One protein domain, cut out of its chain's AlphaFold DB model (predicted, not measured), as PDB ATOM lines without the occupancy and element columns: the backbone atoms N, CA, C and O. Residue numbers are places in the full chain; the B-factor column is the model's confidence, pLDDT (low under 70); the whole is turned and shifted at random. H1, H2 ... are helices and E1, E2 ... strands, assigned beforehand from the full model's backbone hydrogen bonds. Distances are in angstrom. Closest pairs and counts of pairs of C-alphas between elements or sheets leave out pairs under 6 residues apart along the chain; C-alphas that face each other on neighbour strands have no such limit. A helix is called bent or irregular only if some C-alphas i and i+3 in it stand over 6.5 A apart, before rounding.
ATOM      1  N   ASN A  12      44.333   4.222  40.351       90.50
ATOM      2  CA  ASN A  12      45.561   4.821  39.830       90.50
ATOM      3  C   ASN A  12      45.568   6.328  40.120       90.50
ATOM      4  O   ASN A  12      44.850   7.071  39.466       90.50
ATOM      5  N   ILE A  13      46.368   6.779  41.080       89.75
ATOM      6  CA  ILE A  13      46.398   8.175  41.541       89.75
ATOM      7  C   ILE A  13      47.461   9.029  40.845       89.75
ATOM      8  O   ILE A  13      47.552  10.226  41.113       89.75
ATOM      9  N   GLY A  14      48.261   8.449  39.951       90.19
ATOM     10  CA  GLY A  14      49.258   9.204  39.208       90.19
ATOM     11  C   GLY A  14      50.381   8.348  38.656       90.19
ATOM     12  O   GLY A  14      50.260   7.140  38.477       90.19
ATOM     13  N   ILE A  15      51.498   9.002  38.369       93.38
ATOM     14  CA  ILE A  15      52.690   8.371  37.818       93.38
ATOM     15  C   ILE A  15      53.870   8.807  38.678       93.38
ATOM     16  O   ILE A  15      53.994   9.982  39.023       93.38
ATOM     17  N   ASP A  16      54.727   7.859  39.029       91.12
ATOM     18  CA  ASP A  16      56.009   8.139  39.648       91.12
ATOM     19  C   ASP A  16      56.896   8.906  38.659       91.12
ATOM     20  O   ASP A  16      57.206   8.418  37.570       91.12
ATOM     21  N   ALA A  17      57.292  10.122  39.031       91.00
ATOM     22  CA  ALA A  17      57.972  11.048  38.126       91.00
ATOM     23  C   ALA A  17      59.369  10.573  37.683       91.00
ATOM     24  O   ALA A  17      59.880  11.058  36.676       91.00
ATOM     25  N   LEU A  18      59.990   9.644  38.418       93.06
ATOM     26  CA  LEU A  18      61.338   9.148  38.131       93.06
ATOM     27  C   LEU A  18      61.315   7.906  37.237       93.06
ATOM     28  O   LEU A  18      62.104   7.789  36.304       93.06
ATOM     29  N   SER A  19      60.420   6.965  37.532       93.06
ATOM     30  CA  SER A  19      60.338   5.667  36.858       93.06
ATOM     31  C   SER A  19      59.273   5.606  35.766       93.06
ATOM     32  O   SER A  19      59.251   4.643  34.999       93.06
ATOM     33  N   GLY A  20      58.364   6.584  35.706       91.94
ATOM     34  CA  GLY A  20      57.225   6.586  34.786       91.94
ATOM     35  C   GLY A  20      56.179   5.507  35.091       91.94
ATOM     36  O   GLY A  20      55.269   5.287  34.293       91.94
ATOM     37  N   ARG A  21      56.295   4.805  36.226       92.50
ATOM     38  CA  ARG A  21      55.361   3.742  36.623       92.50
ATOM     39  C   ARG A  21      54.113   4.331  37.272       92.50
ATOM     40  O   ARG A  21      54.192   5.327  37.980       92.50
ATOM     41  N   GLY A  22      52.963   3.692  37.064       90.50
ATOM     42  CA  GLY A  22      51.716   4.096  37.714       90.50
ATOM     43  C   GLY A  22      51.782   3.955  39.239       90.50
ATOM     44  O   GLY A  22      52.332   2.980  39.755       90.50
ATOM     45  N   LEU A  23      51.194   4.914  39.950       90.38
ATOM     46  CA  LEU A  23      51.034   4.907  41.401       90.38
ATOM     47  C   LEU A  23      49.617   4.439  41.743       90.38
ATOM     48  O   LEU A  23      48.639   5.129  41.465       90.38
ATOM     49  N   GLY A  24      49.506   3.254  42.342       89.38
ATOM     50  CA  GLY A  24      48.231   2.698  42.794       89.38
ATOM     51  C   GLY A  24      47.946   3.024  44.259       89.38
ATOM     52  O   GLY A  24      48.809   2.851  45.117       89.38
ATOM     53  N   PHE A  25      46.719   3.439  44.551       88.62
ATOM     54  CA  PHE A  25      46.146   3.508  45.889       88.62
ATOM     55  C   PHE A  25      45.175   2.339  46.088       88.62
ATOM     56  O   PHE A  25      44.304   2.106  45.256       88.62
ATOM     57  N   PHE A  26      45.321   1.598  47.186       89.44
ATOM     58  CA  PHE A  26      44.605   0.342  47.432       89.44
ATOM     59  C   PHE A  26      43.727   0.452  48.692       89.44
ATOM     60  O   PHE A  26      44.038  -0.179  49.701       89.44
ATOM     61  N   PRO A  27      42.637   1.244  48.670       86.75
ATOM     62  CA  PRO A  27      41.822   1.504  49.862       86.75
ATOM     63  C   PRO A  27      41.223   0.231  50.470       86.75
ATOM     64  O   PRO A  27      41.120   0.137  51.687       86.75
ATOM     65  N   GLY A  28      40.874  -0.761  49.642       82.88
ATOM     66  CA  GLY A  28      40.323  -2.039  50.101       82.88
ATOM     67  C   GLY A  28      41.318  -2.943  50.837       82.88
ATOM     68  O   GLY A  28      40.901  -3.942  51.407       82.88
ATOM     69  N   LEU A  29      42.617  -2.617  50.826       84.44
ATOM     70  CA  LEU A  29      43.652  -3.337  51.585       84.44
ATOM     71  C   LEU A  29      44.027  -2.619  52.891       84.44
ATOM     72  O   LEU A  29      44.875  -3.098  53.643       84.44
ATOM     73  N   CYS A  30      43.444  -1.449  53.154       80.69
ATOM     74  CA  CYS A  30      43.693  -0.685  54.366       80.69
ATOM     75  C   CYS A  30      42.656  -1.045  55.435       80.69
ATOM     76  O   CYS A  30      41.466  -1.087  55.141       80.69
ATOM     77  N   ALA A  31      43.087  -1.184  56.695       74.94
ATOM     78  CA  ALA A  31      42.160  -1.331  57.825       74.94
ATOM     79  C   ALA A  31      41.179  -0.146  57.916       74.94
ATOM     80  O   ALA A  31      40.008  -0.329  58.222       74.94
ATOM     81  N   ASN A  32      41.660   1.063  57.599       75.12
ATOM     82  CA  ASN A  32      40.845   2.253  57.371       75.12
ATOM     83  C   ASN A  32      41.356   2.970  56.114       75.12
ATOM     84  O   ASN A  32      42.457   3.520  56.121       75.12
ATOM     85  N   GLY A  33      40.574   2.982  55.034       81.38
ATOM     86  CA  GLY A  33      40.929   3.624  53.761       81.38
ATOM     87  C   GLY A  33      40.797   5.156  53.759       81.38
ATOM     88  O   GLY A  33      40.313   5.716  52.778       81.38
ATOM     89  N   HIS A  34      41.154   5.841  54.850       87.62
ATOM     90  CA  HIS A  34      41.077   7.302  54.940       87.62
ATOM     91  C   HIS A  34      42.233   7.973  54.196       87.62
ATOM     92  O   HIS A  34      43.378   7.535  54.279       87.62
ATOM     93  N   VAL A  35      41.929   9.069  53.501       89.56
ATOM     94  CA  VAL A  35      42.904   9.858  52.741       89.56
ATOM     95  C   VAL A  35      42.667  11.337  53.006       89.56
ATOM     96  O   VAL A  35      41.526  11.798  52.997       89.56
ATOM     97  N   GLU A  36      43.753  12.080  53.189       92.19
ATOM     98  CA  GLU A  36      43.751  13.539  53.250       92.19
ATOM     99  C   GLU A  36      44.443  14.104  52.000       92.19
ATOM    100  O   GLU A  36      45.565  13.717  51.674       92.19
ATOM    101  N   ILE A  37      43.773  15.016  51.286       92.88
ATOM    102  CA  ILE A  37      44.321  15.707  50.108       92.88
ATOM    103  C   ILE A  37      44.549  17.170  50.485       92.88
ATOM    104  O   ILE A  37      43.600  17.945  50.617       92.88
ATOM    105  N   THR A  38      45.811  17.560  50.636       94.50
ATOM    106  CA  THR A  38      46.199  18.906  51.075       94.50
ATOM    107  C   THR A  38      46.870  19.698  49.954       94.50
ATOM    108  O   THR A  38      47.361  19.151  48.969       94.50
ATOM    109  N   GLY A  39      46.845  21.026  50.073       94.31
ATOM    110  CA  GLY A  39      47.476  21.933  49.116       94.31
ATOM    111  C   GLY A  39      46.809  23.306  49.080       94.31
ATOM    112  O   GLY A  39      45.631  23.456  49.420       94.31
ATOM    113  N   SER A  40      47.549  24.319  48.632       95.12
ATOM    114  CA  SER A  40      47.047  25.690  48.470       95.12
ATOM    115  C   SER A  40      45.888  25.784  47.466       95.12
ATOM    116  O   SER A  40      45.574  24.834  46.736       95.12
ATOM    117  N   SER A  41      45.197  26.926  47.434       93.12
ATOM    118  CA  SER A  41      44.198  27.197  46.390       93.12
ATOM    119  C   SER A  41      44.830  27.055  44.998       93.12
ATOM    120  O   SER A  41      45.980  27.440  44.806       93.12
ATOM    121  N   GLY A  42      44.113  26.445  44.054       93.31
ATOM    122  CA  GLY A  42      44.611  26.195  42.695       93.31
ATOM    123  C   GLY A  42      45.526  24.973  42.521       93.31
ATOM    124  O   GLY A  42      45.797  24.596  41.388       93.31
ATOM    125  N   MET A  43      45.936  24.282  43.591       95.88
ATOM    126  CA  MET A  43      46.840  23.112  43.513       95.88
ATOM    127  C   MET A  43      46.160  21.805  43.051       95.88
ATOM    128  O   MET A  43      46.708  20.724  43.223       95.88
ATOM    129  N   GLY A  44      44.941  21.871  42.504       94.38
ATOM    130  CA  GLY A  44      44.265  20.699  41.927       94.38
ATOM    131  C   GLY A  44      43.568  19.749  42.913       94.38
ATOM    132  O   GLY A  44      43.207  18.647  42.513       94.38
ATOM    133  N   LYS A  45      43.311  20.154  44.168       95.38
ATOM    134  CA  LYS A  45      42.595  19.320  45.165       95.38
ATOM    135  C   LYS A  45      41.271  18.754  44.632       95.38
ATOM    136  O   LYS A  45      41.062  17.544  44.654       95.38
ATOM    137  N   SER A  46      40.411  19.622  44.094       95.50
ATOM    138  CA  SER A  46      39.112  19.236  43.529       95.50
ATOM    139  C   SER A  46      39.267  18.344  42.294       95.50
ATOM    140  O   SER A  46      38.452  17.453  42.077       95.50
ATOM    141  N   THR A  47      40.338  18.520  41.510       95.00
ATOM    142  CA  THR A  47      40.666  17.653  40.366       95.00
ATOM    143  C   THR A  47      40.964  16.228  40.822       95.00
ATOM    144  O   THR A  47      40.386  15.284  40.288       95.00
ATOM    145  N   VAL A  48      41.814  16.065  41.841       94.00
ATOM    146  CA  VAL A  48      42.143  14.746  42.405       94.00
ATOM    147  C   VAL A  48      40.902  14.104  43.030       94.00
ATOM    148  O   VAL A  48      40.609  12.942  42.749       94.00
ATOM    149  N   ALA A  49      40.123  14.861  43.809       94.50
ATOM    150  CA  ALA A  49      38.889  14.368  44.418       94.50
ATOM    151  C   ALA A  49      37.871  13.891  43.365       94.50
ATOM    152  O   ALA A  49      37.339  12.787  43.482       94.50
ATOM    153  N   LYS A  50      37.650  14.673  42.296       95.50
ATOM    154  CA  LYS A  50      36.789  14.282  41.168       95.50
ATOM    155  C   LYS A  50      37.275  13.027  40.474       95.50
ATOM    156  O   LYS A  50      36.457  12.175  40.136       95.50
ATOM    157  N   PHE A  51      38.579  12.922  40.239       94.12
ATOM    158  CA  PHE A  51      39.164  11.756  39.594       94.12
ATOM    159  C   PHE A  51      38.911  10.489  40.424       94.12
ATOM    160  O   PHE A  51      38.363   9.518  39.902       94.12
ATOM    161  N   ILE A  52      39.221  10.525  41.725       93.38
ATOM    162  CA  ILE A  52      38.993   9.405  42.649       93.38
ATOM    163  C   ILE A  52      37.506   9.034  42.689       93.38
ATOM    164  O   ILE A  52      37.153   7.871  42.498       93.38
ATOM    165  N   ALA A  53      36.626  10.017  42.885       94.25
ATOM    166  CA  ALA A  53      35.186   9.797  42.948       94.25
ATOM    167  C   ALA A  53      34.622   9.224  41.637       94.25
ATOM    168  O   ALA A  53      33.812   8.301  41.672       94.25
ATOM    169  N   SER A  54      35.089   9.707  40.483       93.81
ATOM    170  CA  SER A  54      34.689   9.178  39.171       93.81
ATOM    171  C   SER A  54      35.142   7.730  38.995       93.81
ATOM    172  O   SER A  54      34.374   6.901  38.513       93.81
ATOM    173  N   TYR A  55      36.367   7.402  39.417       92.88
ATOM    174  CA  TYR A  55      36.898   6.042  39.343       92.88
ATOM    175  C   TYR A  55      36.084   5.066  40.205       92.88
ATOM    176  O   TYR A  55      35.685   3.995  39.736       92.88
ATOM    177  N   LEU A  56      35.791   5.456  41.449       92.12
ATOM    178  CA  LEU A  56      34.954   4.690  42.374       92.12
ATOM    179  C   LEU A  56      33.536   4.489  41.823       92.12
ATOM    180  O   LEU A  56      33.047   3.361  41.777       92.12
ATOM    181  N   PHE A  57      32.916   5.556  41.314       92.69
ATOM    182  CA  PHE A  57      31.588   5.500  40.707       92.69
ATOM    183  C   PHE A  57      31.535   4.563  39.488       92.69
ATOM    184  O   PHE A  57      30.653   3.704  39.395       92.69
ATOM    185  N   CYS A  58      32.508   4.660  38.575       91.69
ATOM    186  CA  CYS A  58      32.633   3.751  37.428       91.69
ATOM    187  C   CYS A  58      32.806   2.290  37.864       91.69
ATOM    188  O   CYS A  58      32.299   1.382  37.203       91.69
ATOM    189  N   SER A  59      33.444   2.076  39.014       90.38
ATOM    190  CA  SER A  59      33.637   0.770  39.649       90.38
ATOM    191  C   SER A  59      32.435   0.298  40.475       90.38
ATOM    192  O   SER A  59      32.539  -0.687  41.200       90.38
ATOM    193  N   LYS A  60      31.287   0.982  40.370       90.12
ATOM    194  CA  LYS A  60      30.042   0.674  41.094       90.12
ATOM    195  C   LYS A  60      30.160   0.770  42.617       90.12
ATOM    196  O   LYS A  60      29.339   0.191  43.321       90.12
ATOM    197  N   VAL A  61      31.137   1.527  43.120       89.88
ATOM    198  CA  VAL A  61      31.230   1.899  44.536       89.88
ATOM    199  C   VAL A  61      30.359   3.146  44.757       89.88
ATOM    200  O   VAL A  61      30.579   4.145  44.065       89.88
ATOM    201  N   PRO A  62      29.383   3.130  45.683       91.44
ATOM    202  CA  PRO A  62      28.607   4.318  46.033       91.44
ATOM    203  C   PRO A  62      29.514   5.432  46.566       91.44
ATOM    204  O   PRO A  62      30.344   5.200  47.444       91.44
ATOM    205  N   VAL A  63      29.354   6.651  46.042       93.75
ATOM    206  CA  VAL A  63      30.142   7.818  46.465       93.75
ATOM    207  C   VAL A  63      29.204   8.902  46.977       93.75
ATOM    208  O   VAL A  63      28.326   9.366  46.251       93.75
ATOM    209  N   VAL A  64      29.410   9.327  48.224       96.19
ATOM    210  CA  VAL A  64      28.729  10.486  48.808       96.19
ATOM    211  C   VAL A  64      29.697  11.666  48.817       96.19
ATOM    212  O   VAL A  64      30.775  11.584  49.404       96.19
ATOM    213  N   ILE A  65      29.327  12.759  48.152       97.06
ATOM    214  CA  ILE A  65      30.164  13.957  48.007       97.06
ATOM    215  C   ILE A  65      29.472  15.124  48.697       97.06
ATOM    216  O   ILE A  65      28.369  15.492  48.313       97.06
ATOM    217  N   PHE A  66      30.135  15.747  49.669       96.94
ATOM    218  CA  PHE A  66      29.695  17.020  50.240       96.94
ATOM    219  C   PHE A  66      30.308  18.163  49.434       96.94
ATOM    220  O   PHE A  66      31.505  18.426  49.543       96.94
ATOM    221  N   ASP A  67      29.504  18.827  48.606       96.31
ATOM    222  CA  ASP A  67      29.987  19.883  47.724       96.31
ATOM    223  C   ASP A  67      29.685  21.274  48.291       96.31
ATOM    224  O   ASP A  67      28.598  21.837  48.121       96.31
ATOM    225  N   PHE A  68      30.680  21.820  48.991       95.00
ATOM    226  CA  PHE A  68      30.614  23.127  49.645       95.00
ATOM    227  C   PHE A  68      30.750  24.308  48.681       95.00
ATOM    228  O   PHE A  68      30.308  25.411  49.026       95.00
ATOM    229  N   HIS A  69      31.393  24.093  47.528       93.81
ATOM    230  CA  HIS A  69      31.831  25.148  46.615       93.81
ATOM    231  C   HIS A  69      31.197  25.063  45.223       93.81
ATOM    232  O   HIS A  69      31.407  25.976  44.433       93.81
ATOM    233  N   ASP A  70      30.358  24.055  44.972       94.12
ATOM    234  CA  ASP A  70      29.774  23.736  43.660       94.12
ATOM    235  C   ASP A  70      30.840  23.374  42.610       94.12
ATOM    236  O   ASP A  70      30.665  23.543  41.408       94.12
ATOM    237  N   ASP A  71      31.976  22.838  43.061       95.06
ATOM    238  CA  ASP A  71      33.121  22.536  42.211       95.06
ATOM    239  C   ASP A  71      33.436  21.042  42.134       95.06
ATOM    240  O   ASP A  71      34.439  20.697  41.517       95.06
ATOM    241  N   LEU A  72      32.583  20.159  42.671       96.44
ATOM    242  CA  LEU A  72      32.721  18.693  42.675       96.44
ATOM    243  C   LEU A  72      31.629  17.972  41.865       96.44
ATOM    244  O   LEU A  72      31.385  16.783  42.062       96.44
ATOM    245  N   ALA A  73      30.990  18.662  40.918       95.50
ATOM    246  CA  ALA A  73      30.083  18.039  39.954       95.50
ATOM    247  C   ALA A  73      30.799  16.954  39.127       95.50
ATOM    248  O   ALA A  73      31.871  17.202  38.563       95.50
ATOM    249  N   ILE A  74      30.190  15.768  39.037       95.00
ATOM    250  CA  ILE A  74      30.676  14.619  38.262       95.00
ATOM    251  C   ILE A  74      29.503  14.055  37.462       95.00
ATOM    252  O   ILE A  74      28.434  13.796  38.014       95.00
ATOM    253  N   SER A  75      29.701  13.862  36.156       92.62
ATOM    254  CA  SER A  75      28.668  13.316  35.273       92.62
ATOM    255  C   SER A  75      28.244  11.910  35.711       92.62
ATOM    256  O   SER A  75      29.087  11.057  35.978       92.62
ATOM    257  N   GLY A  76      26.935  11.662  35.758       90.94
ATOM    258  CA  GLY A  76      26.348  10.374  36.141       90.94
ATOM    259  C   GLY A  76      26.097  10.196  37.641       90.94
ATOM    260  O   GLY A  76      25.257   9.376  38.003       90.94
ATOM    261  N   ILE A  77      26.740  10.983  38.511       94.50
ATOM    262  CA  ILE A  77      26.415  10.996  39.942       94.50
ATOM    263  C   ILE A  77      25.192  11.889  40.161       94.50
ATOM    264  O   ILE A  77      25.193  13.068  39.801       94.50
ATOM    265  N   ARG A  78      24.140  11.333  40.775       95.12
ATOM    266  CA  ARG A  78      22.935  12.081  41.162       95.12
ATOM    267  C   ARG A  78      23.320  13.256  42.061       95.12
ATOM    268  O   ARG A  78      24.045  13.071  43.034       95.12
ATOM    269  N   THR A  79      22.810  14.446  41.756       95.19
ATOM    270  CA  THR A  79      22.936  15.616  42.635       95.19
ATOM    271  C   THR A  79      21.655  15.775  43.444       95.19
ATOM    272  O   THR A  79      20.570  15.645  42.889       95.19
ATOM    273  N   LEU A  80      21.805  16.014  44.743       93.81
ATOM    274  CA  LEU A  80      20.746  16.399  45.666       93.81
ATOM    275  C   LEU A  80      21.015  17.828  46.111       93.81
ATOM    276  O   LEU A  80      22.066  18.117  46.697       93.81
ATOM    277  N   HIS A  81      20.081  18.724  45.820       92.75
ATOM    278  CA  HIS A  81      20.209  20.122  46.197       92.75
ATOM    279  C   HIS A  81      19.757  20.310  47.644       92.75
ATOM    280  O   HIS A  81      18.575  20.219  47.966       92.75
ATOM    281  N   LEU A  82      20.718  20.575  48.530       91.12
ATOM    282  CA  LEU A  82      20.445  20.938  49.913       91.12
ATOM    283  C   LEU A  82      20.314  22.459  50.012       91.12
ATOM    284  O   LEU A  82      21.189  23.200  49.548       91.12
ATOM    285  N   GLY A  83      19.244  22.941  50.636       84.81
ATOM    286  CA  GLY A  83      19.056  24.376  50.782       84.81
ATOM    287  C   GLY A  83      17.926  24.793  51.703       84.81
ATOM    288  O   GLY A  83      17.101  23.986  52.108       84.81
ATOM    289  N   ASP A  84      17.946  26.083  52.025       73.50
ATOM    290  CA  ASP A  84      17.049  26.767  52.962       73.50
ATOM    291  C   ASP A  84      15.798  27.365  52.266       73.50
ATOM    292  O   ASP A  84      15.092  28.206  52.809       73.50
ATOM    293  N   GLY A  85      15.537  26.989  51.010       70.81
ATOM    294  CA  GLY A  85      14.499  27.604  50.176       70.81
ATOM    295  C   GLY A  85      13.931  26.652  49.128       70.81
ATOM    296  O   GLY A  85      14.194  25.458  49.158       70.81
ATOM    297  N   ALA A  86      13.176  27.181  48.159       67.44
ATOM    298  CA  ALA A  86      12.451  26.385  47.154       67.44
ATOM    299  C   ALA A  86      13.333  25.468  46.279       67.44
ATOM    300  O   ALA A  86      12.816  24.587  45.601       67.44
ATOM    301  N   SER A  87      14.653  25.674  46.278       71.44
ATOM    302  CA  SER A  87      15.625  24.812  45.600       71.44
ATOM    303  C   SER A  87      16.086  23.612  46.439       71.44
ATOM    304  O   SER A  87      16.886  22.820  45.951       71.44
ATOM    305  N   GLY A  88      15.687  23.523  47.710       80.88
ATOM    306  CA  GLY A  88      15.981  22.392  48.584       80.88
ATOM    307  C   GLY A  88      15.092  21.199  48.240       80.88
ATOM    308  O   GLY A  88      13.870  21.309  48.259       80.88
ATOM    309  N   GLU A  89      15.699  20.059  47.926       86.19
ATOM    310  CA  GLU A  89      14.975  18.841  47.534       86.19
ATOM    311  C   GLU A  89      14.619  17.945  48.721       86.19
ATOM    312  O   GLU A  89      13.710  17.119  48.635       86.19
ATOM    313  N   CYS A  90      15.359  18.062  49.823       86.69
ATOM    314  CA  CYS A  90      15.191  17.198  50.977       86.69
ATOM    315  C   CYS A  90      15.565  17.886  52.288       86.69
ATOM    316  O   CYS A  90      16.282  18.889  52.328       86.69
ATOM    317  N   SER A  91      15.064  17.302  53.371       87.88
ATOM    318  CA  SER A  91      15.292  17.731  54.738       87.88
ATOM    319  C   SER A  91      16.299  16.830  55.446       87.88
ATOM    320  O   SER A  91      16.477  15.664  55.100       87.88
ATOM    321  N   ARG A 210      17.089  10.233  52.848       86.44
ATOM    322  CA  ARG A 210      17.248   8.821  53.181       86.44
ATOM    323  C   ARG A 210      18.724   8.434  53.210       86.44
ATOM    324  O   ARG A 210      19.367   8.339  52.167       86.44
ATOM    325  N   VAL A 211      19.272   8.223  54.407       87.94
ATOM    326  CA  VAL A 211      20.678   7.809  54.590       87.94
ATOM    327  C   VAL A 211      20.936   6.437  53.970       87.94
ATOM    328  O   VAL A 211      21.995   6.207  53.396       87.94
ATOM    329  N   ASP A 212      19.950   5.547  54.015       84.56
ATOM    330  CA  ASP A 212      20.012   4.242  53.370       84.56
ATOM    331  C   ASP A 212      20.129   4.348  51.840       84.56
ATOM    332  O   ASP A 212      20.952   3.655  51.242       84.56
ATOM    333  N   ASP A 213      19.384   5.266  51.213       88.25
ATOM    334  CA  ASP A 213      19.512   5.572  49.777       88.25
ATOM    335  C   ASP A 213      20.910   6.123  49.450       88.25
ATOM    336  O   ASP A 213      21.549   5.674  48.498       88.25
ATOM    337  N   LEU A 214      21.434   7.034  50.280       91.50
ATOM    338  CA  LEU A 214      22.788   7.573  50.114       91.50
ATOM    339  C   LEU A 214      23.869   6.495  50.196       91.50
ATOM    340  O   LEU A 214      24.798   6.505  49.391       91.50
ATOM    341  N   LEU A 215      23.760   5.574  51.152       89.31
ATOM    342  CA  LEU A 215      24.731   4.496  51.340       89.31
ATOM    343  C   LEU A 215      24.681   3.463  50.209       89.31
ATOM    344  O   LEU A 215      25.711   2.887  49.865       89.31
ATOM    345  N   GLN A 216      23.506   3.230  49.619       88.00
ATOM    346  CA  GLN A 216      23.341   2.270  48.526       88.00
ATOM    347  C   GLN A 216      23.701   2.840  47.155       88.00
ATOM    348  O   GLN A 216      24.302   2.136  46.346       88.00
ATOM    349  N   ASN A 217      23.313   4.085  46.883       90.88
ATOM    350  CA  ASN A 217      23.359   4.656  45.536       90.88
ATOM    351  C   ASN A 217      24.397   5.774  45.389       90.88
ATOM    352  O   ASN A 217      24.826   6.071  44.273       90.88
ATOM    353  N   GLY A 218      24.843   6.367  46.498       94.12
ATOM    354  CA  GLY A 218      25.673   7.563  46.479       94.12
ATOM    355  C   GLY A 218      24.906   8.794  45.990       94.12
ATOM    356  O   GLY A 218      23.840   8.707  45.378       94.12
ATOM    357  N   ALA A 219      25.456   9.970  46.265       96.56
ATOM    358  CA  ALA A 219      24.961  11.235  45.735       96.56
ATOM    359  C   ALA A 219      25.987  12.347  45.947       96.56
ATOM    360  O   ALA A 219      26.766  12.343  46.901       96.56
ATOM    361  N   ARG A 220      25.914  13.373  45.105       96.88
ATOM    362  CA  ARG A 220      26.499  14.680  45.384       96.88
ATOM    363  C   ARG A 220      25.491  15.527  46.149       96.88
ATOM    364  O   ARG A 220      24.442  15.869  45.622       96.88
ATOM    365  N   LEU A 221      25.834  15.902  47.369       96.00
ATOM    366  CA  LEU A 221      25.085  16.818  48.216       96.00
ATOM    367  C   LEU A 221      25.553  18.243  47.920       96.00
ATOM    368  O   LEU A 221      26.606  18.675  48.391       96.00
ATOM    369  N   HIS A 222      24.796  18.964  47.099       94.81
ATOM    370  CA  HIS A 222      25.111  20.338  46.727       94.81
ATOM    371  C   HIS A 222      24.679  21.295  47.843       94.81
ATOM    372  O   HIS A 222      23.489  21.419  48.127       94.81
ATOM    373  N   MET A 223      25.639  21.980  48.478       93.62
ATOM    374  CA  MET A 223      25.411  22.702  49.738       93.62
ATOM    375  C   MET A 223      25.287  24.224  49.596       93.62
ATOM    376  O   MET A 223      25.115  24.911  50.606       93.62
ATOM    377  N   GLN A 224      25.392  24.792  48.388       91.75
ATOM    378  CA  GLN A 224      25.371  26.255  48.226       91.75
ATOM    379  C   GLN A 224      24.039  26.892  48.637       91.75
ATOM    380  O   GLN A 224      24.036  28.047  49.057       91.75
ATOM    381  N   GLY A 225      22.939  26.134  48.582       89.25
ATOM    382  CA  GLY A 225      21.623  26.581  49.042       89.25
ATOM    383  C   GLY A 225      21.514  26.740  50.562       89.25
ATOM    384  O   GLY A 225      20.508  27.254  51.044       89.25
ATOM    385  N   ILE A 226      22.521  26.302  51.326       89.62
ATOM    386  CA  ILE A 226      22.600  26.458  52.782       89.62
ATOM    387  C   ILE A 226      23.472  27.686  53.105       89.62
ATOM    388  O   ILE A 226      24.542  27.847  52.497       89.62
ATOM    389  N   PRO A 227      23.114  28.517  54.104       87.81
ATOM    390  CA  PRO A 227      23.974  29.592  54.594       87.81
ATOM    391  C   PRO A 227      25.384  29.101  54.960       87.81
ATOM    392  O   PRO A 227      25.549  28.073  55.620       87.81
ATOM    393  N   ALA A 228      26.423  29.850  54.576       88.25
ATOM    394  CA  ALA A 228      27.823  29.443  54.770       88.25
ATOM    395  C   ALA A 228      28.179  29.136  56.241       88.25
ATOM    396  O   ALA A 228      28.941  28.209  56.510       88.25
ATOM    397  N   SER A 229      27.582  29.864  57.190       85.31
ATOM    398  CA  SER A 229      27.729  29.638  58.635       85.31
ATOM    399  C   SER A 229      27.176  28.290  59.113       85.31
ATOM    400  O   SER A 229      27.620  27.793  60.144       85.31
ATOM    401  N   MET A 230      26.240  27.694  58.370       86.44
ATOM    402  CA  MET A 230      25.527  26.464  58.735       86.44
ATOM    403  C   MET A 230      26.036  25.227  57.991       86.44
ATOM    404  O   MET A 230      25.919  24.119  58.515       86.44
ATOM    405  N   ARG A 231      26.645  25.386  56.806       90.69
ATOM    406  CA  ARG A 231      27.107  24.262  55.959       90.69
ATOM    407  C   ARG A 231      27.970  23.255  56.712       90.69
ATOM    408  O   ARG A 231      27.749  22.055  56.598       90.69
ATOM    409  N   GLY A 232      28.939  23.734  57.493       89.94
ATOM    410  CA  GLY A 232      29.841  22.860  58.248       89.94
ATOM    411  C   GLY A 232      29.111  22.014  59.293       89.94
ATOM    412  O   GLY A 232      29.425  20.837  59.468       89.94
ATOM    413  N   TRP A 233      28.104  22.588  59.954       87.81
ATOM    414  CA  TRP A 233      27.294  21.854  60.919       87.81
ATOM    415  C   TRP A 233      26.340  20.872  60.227       87.81
ATOM    416  O   TRP A 233      26.299  19.713  60.622       87.81
ATOM    417  N   VAL A 234      25.677  21.278  59.137       90.00
ATOM    418  CA  VAL A 234      24.861  20.379  58.300       90.00
ATOM    419  C   VAL A 234      25.664  19.153  57.854       90.00
ATOM    420  O   VAL A 234      25.220  18.021  58.044       90.00
ATOM    421  N   ALA A 235      26.864  19.366  57.304       93.00
ATOM    422  CA  ALA A 235      27.734  18.276  56.878       93.00
ATOM    423  C   ALA A 235      28.099  17.359  58.049       93.00
ATOM    424  O   ALA A 235      28.013  16.142  57.921       93.00
ATOM    425  N   ARG A 236      28.447  17.923  59.213       91.00
ATOM    426  CA  ARG A 236      28.752  17.136  60.416       91.00
ATOM    427  C   ARG A 236      27.558  16.296  60.874       91.00
ATOM    428  O   ARG A 236      27.748  15.127  61.193       91.00
ATOM    429  N   THR A 237      26.354  16.863  60.900       89.50
ATOM    430  CA  THR A 237      25.131  16.137  61.273       89.50
ATOM    431  C   THR A 237      24.885  14.971  60.320       89.50
ATOM    432  O   THR A 237      24.695  13.848  60.776       89.50
ATOM    433  N   LEU A 238      24.992  15.196  59.010       91.81
ATOM    434  CA  LEU A 238      24.839  14.143  58.004       91.81
ATOM    435  C   LEU A 238      25.911  13.059  58.103       91.81
ATOM    436  O   LEU A 238      25.591  11.879  58.030       91.81
ATOM    437  N   VAL A 239      27.171  13.442  58.309       91.94
ATOM    438  CA  VAL A 239      28.265  12.491  58.538       91.94
ATOM    439  C   VAL A 239      27.976  11.638  59.774       91.94
ATOM    440  O   VAL A 239      28.105  10.421  59.709       91.94
ATOM    441  N   ASN A 240      27.510  12.234  60.875       86.94
ATOM    442  CA  ASN A 240      27.133  11.484  62.074       86.94
ATOM    443  C   ASN A 240      25.968  10.521  61.817       86.94
ATOM    444  O   ASN A 240      26.009   9.393  62.295       86.94
ATOM    445  N   MET A 241      24.956  10.940  61.052       86.94
ATOM    446  CA  MET A 241      23.844  10.069  60.658       86.94
ATOM    447  C   MET A 241      24.331   8.895  59.798       86.94
ATOM    448  O   MET A 241      23.957   7.755  60.053       86.94
ATOM    449  N   ILE A 242      25.218   9.156  58.831       89.62
ATOM    450  CA  ILE A 242      25.859   8.133  57.993       89.62
ATOM    451  C   ILE A 242      26.645   7.139  58.857       89.62
ATOM    452  O   ILE A 242      26.465   5.933  58.715       89.62
ATOM    453  N   TYR A 243      27.484   7.620  59.778       86.19
ATOM    454  CA  TYR A 243      28.259   6.751  60.667       86.19
ATOM    455  C   TYR A 243      27.383   5.957  61.632       86.19
ATOM    456  O   TYR A 243      27.686   4.795  61.885       86.19
ATOM    457  N   ALA A 244      26.315   6.554  62.165       80.94
ATOM    458  CA  ALA A 244      25.371   5.852  63.025       80.94
ATOM    459  C   ALA A 244      24.696   4.704  62.266       80.94
ATOM    460  O   ALA A 244      24.644   3.591  62.778       80.94
ATOM    461  N   GLU A 245      24.264   4.951  61.030       84.12
ATOM    462  CA  GLU A 245      23.648   3.937  60.176       84.12
ATOM    463  C   GLU A 245      24.655   2.830  59.802       84.12
ATOM    464  O   GLU A 245      24.333   1.652  59.918       84.12
ATOM    465  N   ILE A 246      25.903   3.177  59.447       84.12
ATOM    466  CA  ILE A 246      26.984   2.200  59.195       84.12
ATOM    467  C   ILE A 246      27.273   1.359  60.444       84.12
ATOM    468  O   ILE A 246      27.339   0.137  60.356       84.12
ATOM    469  N   ALA A 247      27.435   1.986  61.610       81.12
ATOM    470  CA  ALA A 247      27.720   1.280  62.855       81.12
ATOM    471  C   ALA A 247      26.564   0.356  63.266       81.12
ATOM    472  O   ALA A 247      26.800  -0.735  63.787       81.12
ATOM    473  N   ALA A 248      25.324   0.758  62.983       77.94
ATOM    474  CA  ALA A 248      24.145  -0.047  63.248       77.94
ATOM    475  C   ALA A 248      23.985  -1.238  62.276       77.94
ATOM    476  O   ALA A 248      23.272  -2.190  62.570       77.94
ATOM    477  N   MET A 249      24.708  -1.271  61.153       77.38
ATOM    478  CA  MET A 249      24.795  -2.477  60.311       77.38
ATOM    479  C   MET A 249      25.729  -3.553  60.878       77.38
ATOM    480  O   MET A 249      25.780  -4.663  60.344       77.38
ATOM    481  N   GLY A 250      26.439  -3.253  61.968       69.00
ATOM    482  CA  GLY A 250      27.436  -4.136  62.557       69.00
ATOM    483  C   GLY A 250      28.791  -4.053  61.845       69.00
ATOM    484  O   GLY A 250      28.982  -3.239  60.939       69.00
TER     485      GLY A 250
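AT A GLANCE: This is residues 12 to 91 and 210 to 250 of the 254 residues of the protein "DUF87 domain-containing protein" of Alcanivorax sp. DP30 (UniProt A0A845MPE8). A small sheet, E3 E5 E4, has the long helix H3 running along one face, and the short helix H2, near one end of the sheet, meets residues 241 to 245 of H3 at about a right angle, its first residue, Val 211, coming closest. H1 stands by the E3 edge, between this body and a small hairpin, E1 and E2, at the far end of the longest axis; residues 38 to 44 stick out. The 121 printed residues have three named helices and five named strands, in the order E1 E2 H1 E3 E4 H2 E5 H3; the class is mixed, the larger sheet parallel and the hairpin antiparallel. The whole is only just compact, close to loose, with a radius of gyration of the C-alphas of 16.0 A and spans of 52 by 38 by 25 A.

HOW THE PARTS SIT: E5, residues 219 to 225, is the inner strand, parallel to E3, residues 64 to 67, with N 221 and O 65 2.7 A apart, and to E4, residues 79 to 83, with N 80 and O 220 2.8 A apart. H3, residues 228 to 248, lies over E5 at a height over the sheet of 10.1 A, along the strands at 16 degrees on the local plane: two layers, a sheet with a helix on one face. H2, residues 211 to 217, only grazes the sheet; it touches H3 about perpendicular, at 80 degrees, the closest C-alphas being those of Val 211 and Ile 242, 6.2 A. H1, residues 45 to 58, only grazes the sheet. In the hairpin of E1, residues 12 to 15, and E2, residues 22 to 25, N 13 and O 23 are 2.8 A apart; the closest C-alphas of E1 and H1, Ile 13 and Ile 52, are 7.6 A apart. Every O i to N i+4 pair is within hydrogen-bond range in H1 and H2, and 15 of 17 in H3.

IN THESE COORDINATES: E1 begins at C-alpha 12 (45.561, 4.821, 39.830), and H3 ends at C-alpha 248 (24.145, -0.047, 63.248). H3 is 30.9 A long, H1 20.0 A and E5 16.0 A; H3 is irregular, with C-alphas 229 and 232 7.1 A apart.

THE WHOLE: The two C-alphas farthest apart, Ser 19 and Ala 86, are 53.2 A apart. Residues 92 to 209 are not printed, and C-alphas 91 and 210 are 9.3 A apart across the cut. The links E2 to H1 and E3 to E4 are long. In this predicted model residues 86 and 250 have pLDDT under 70.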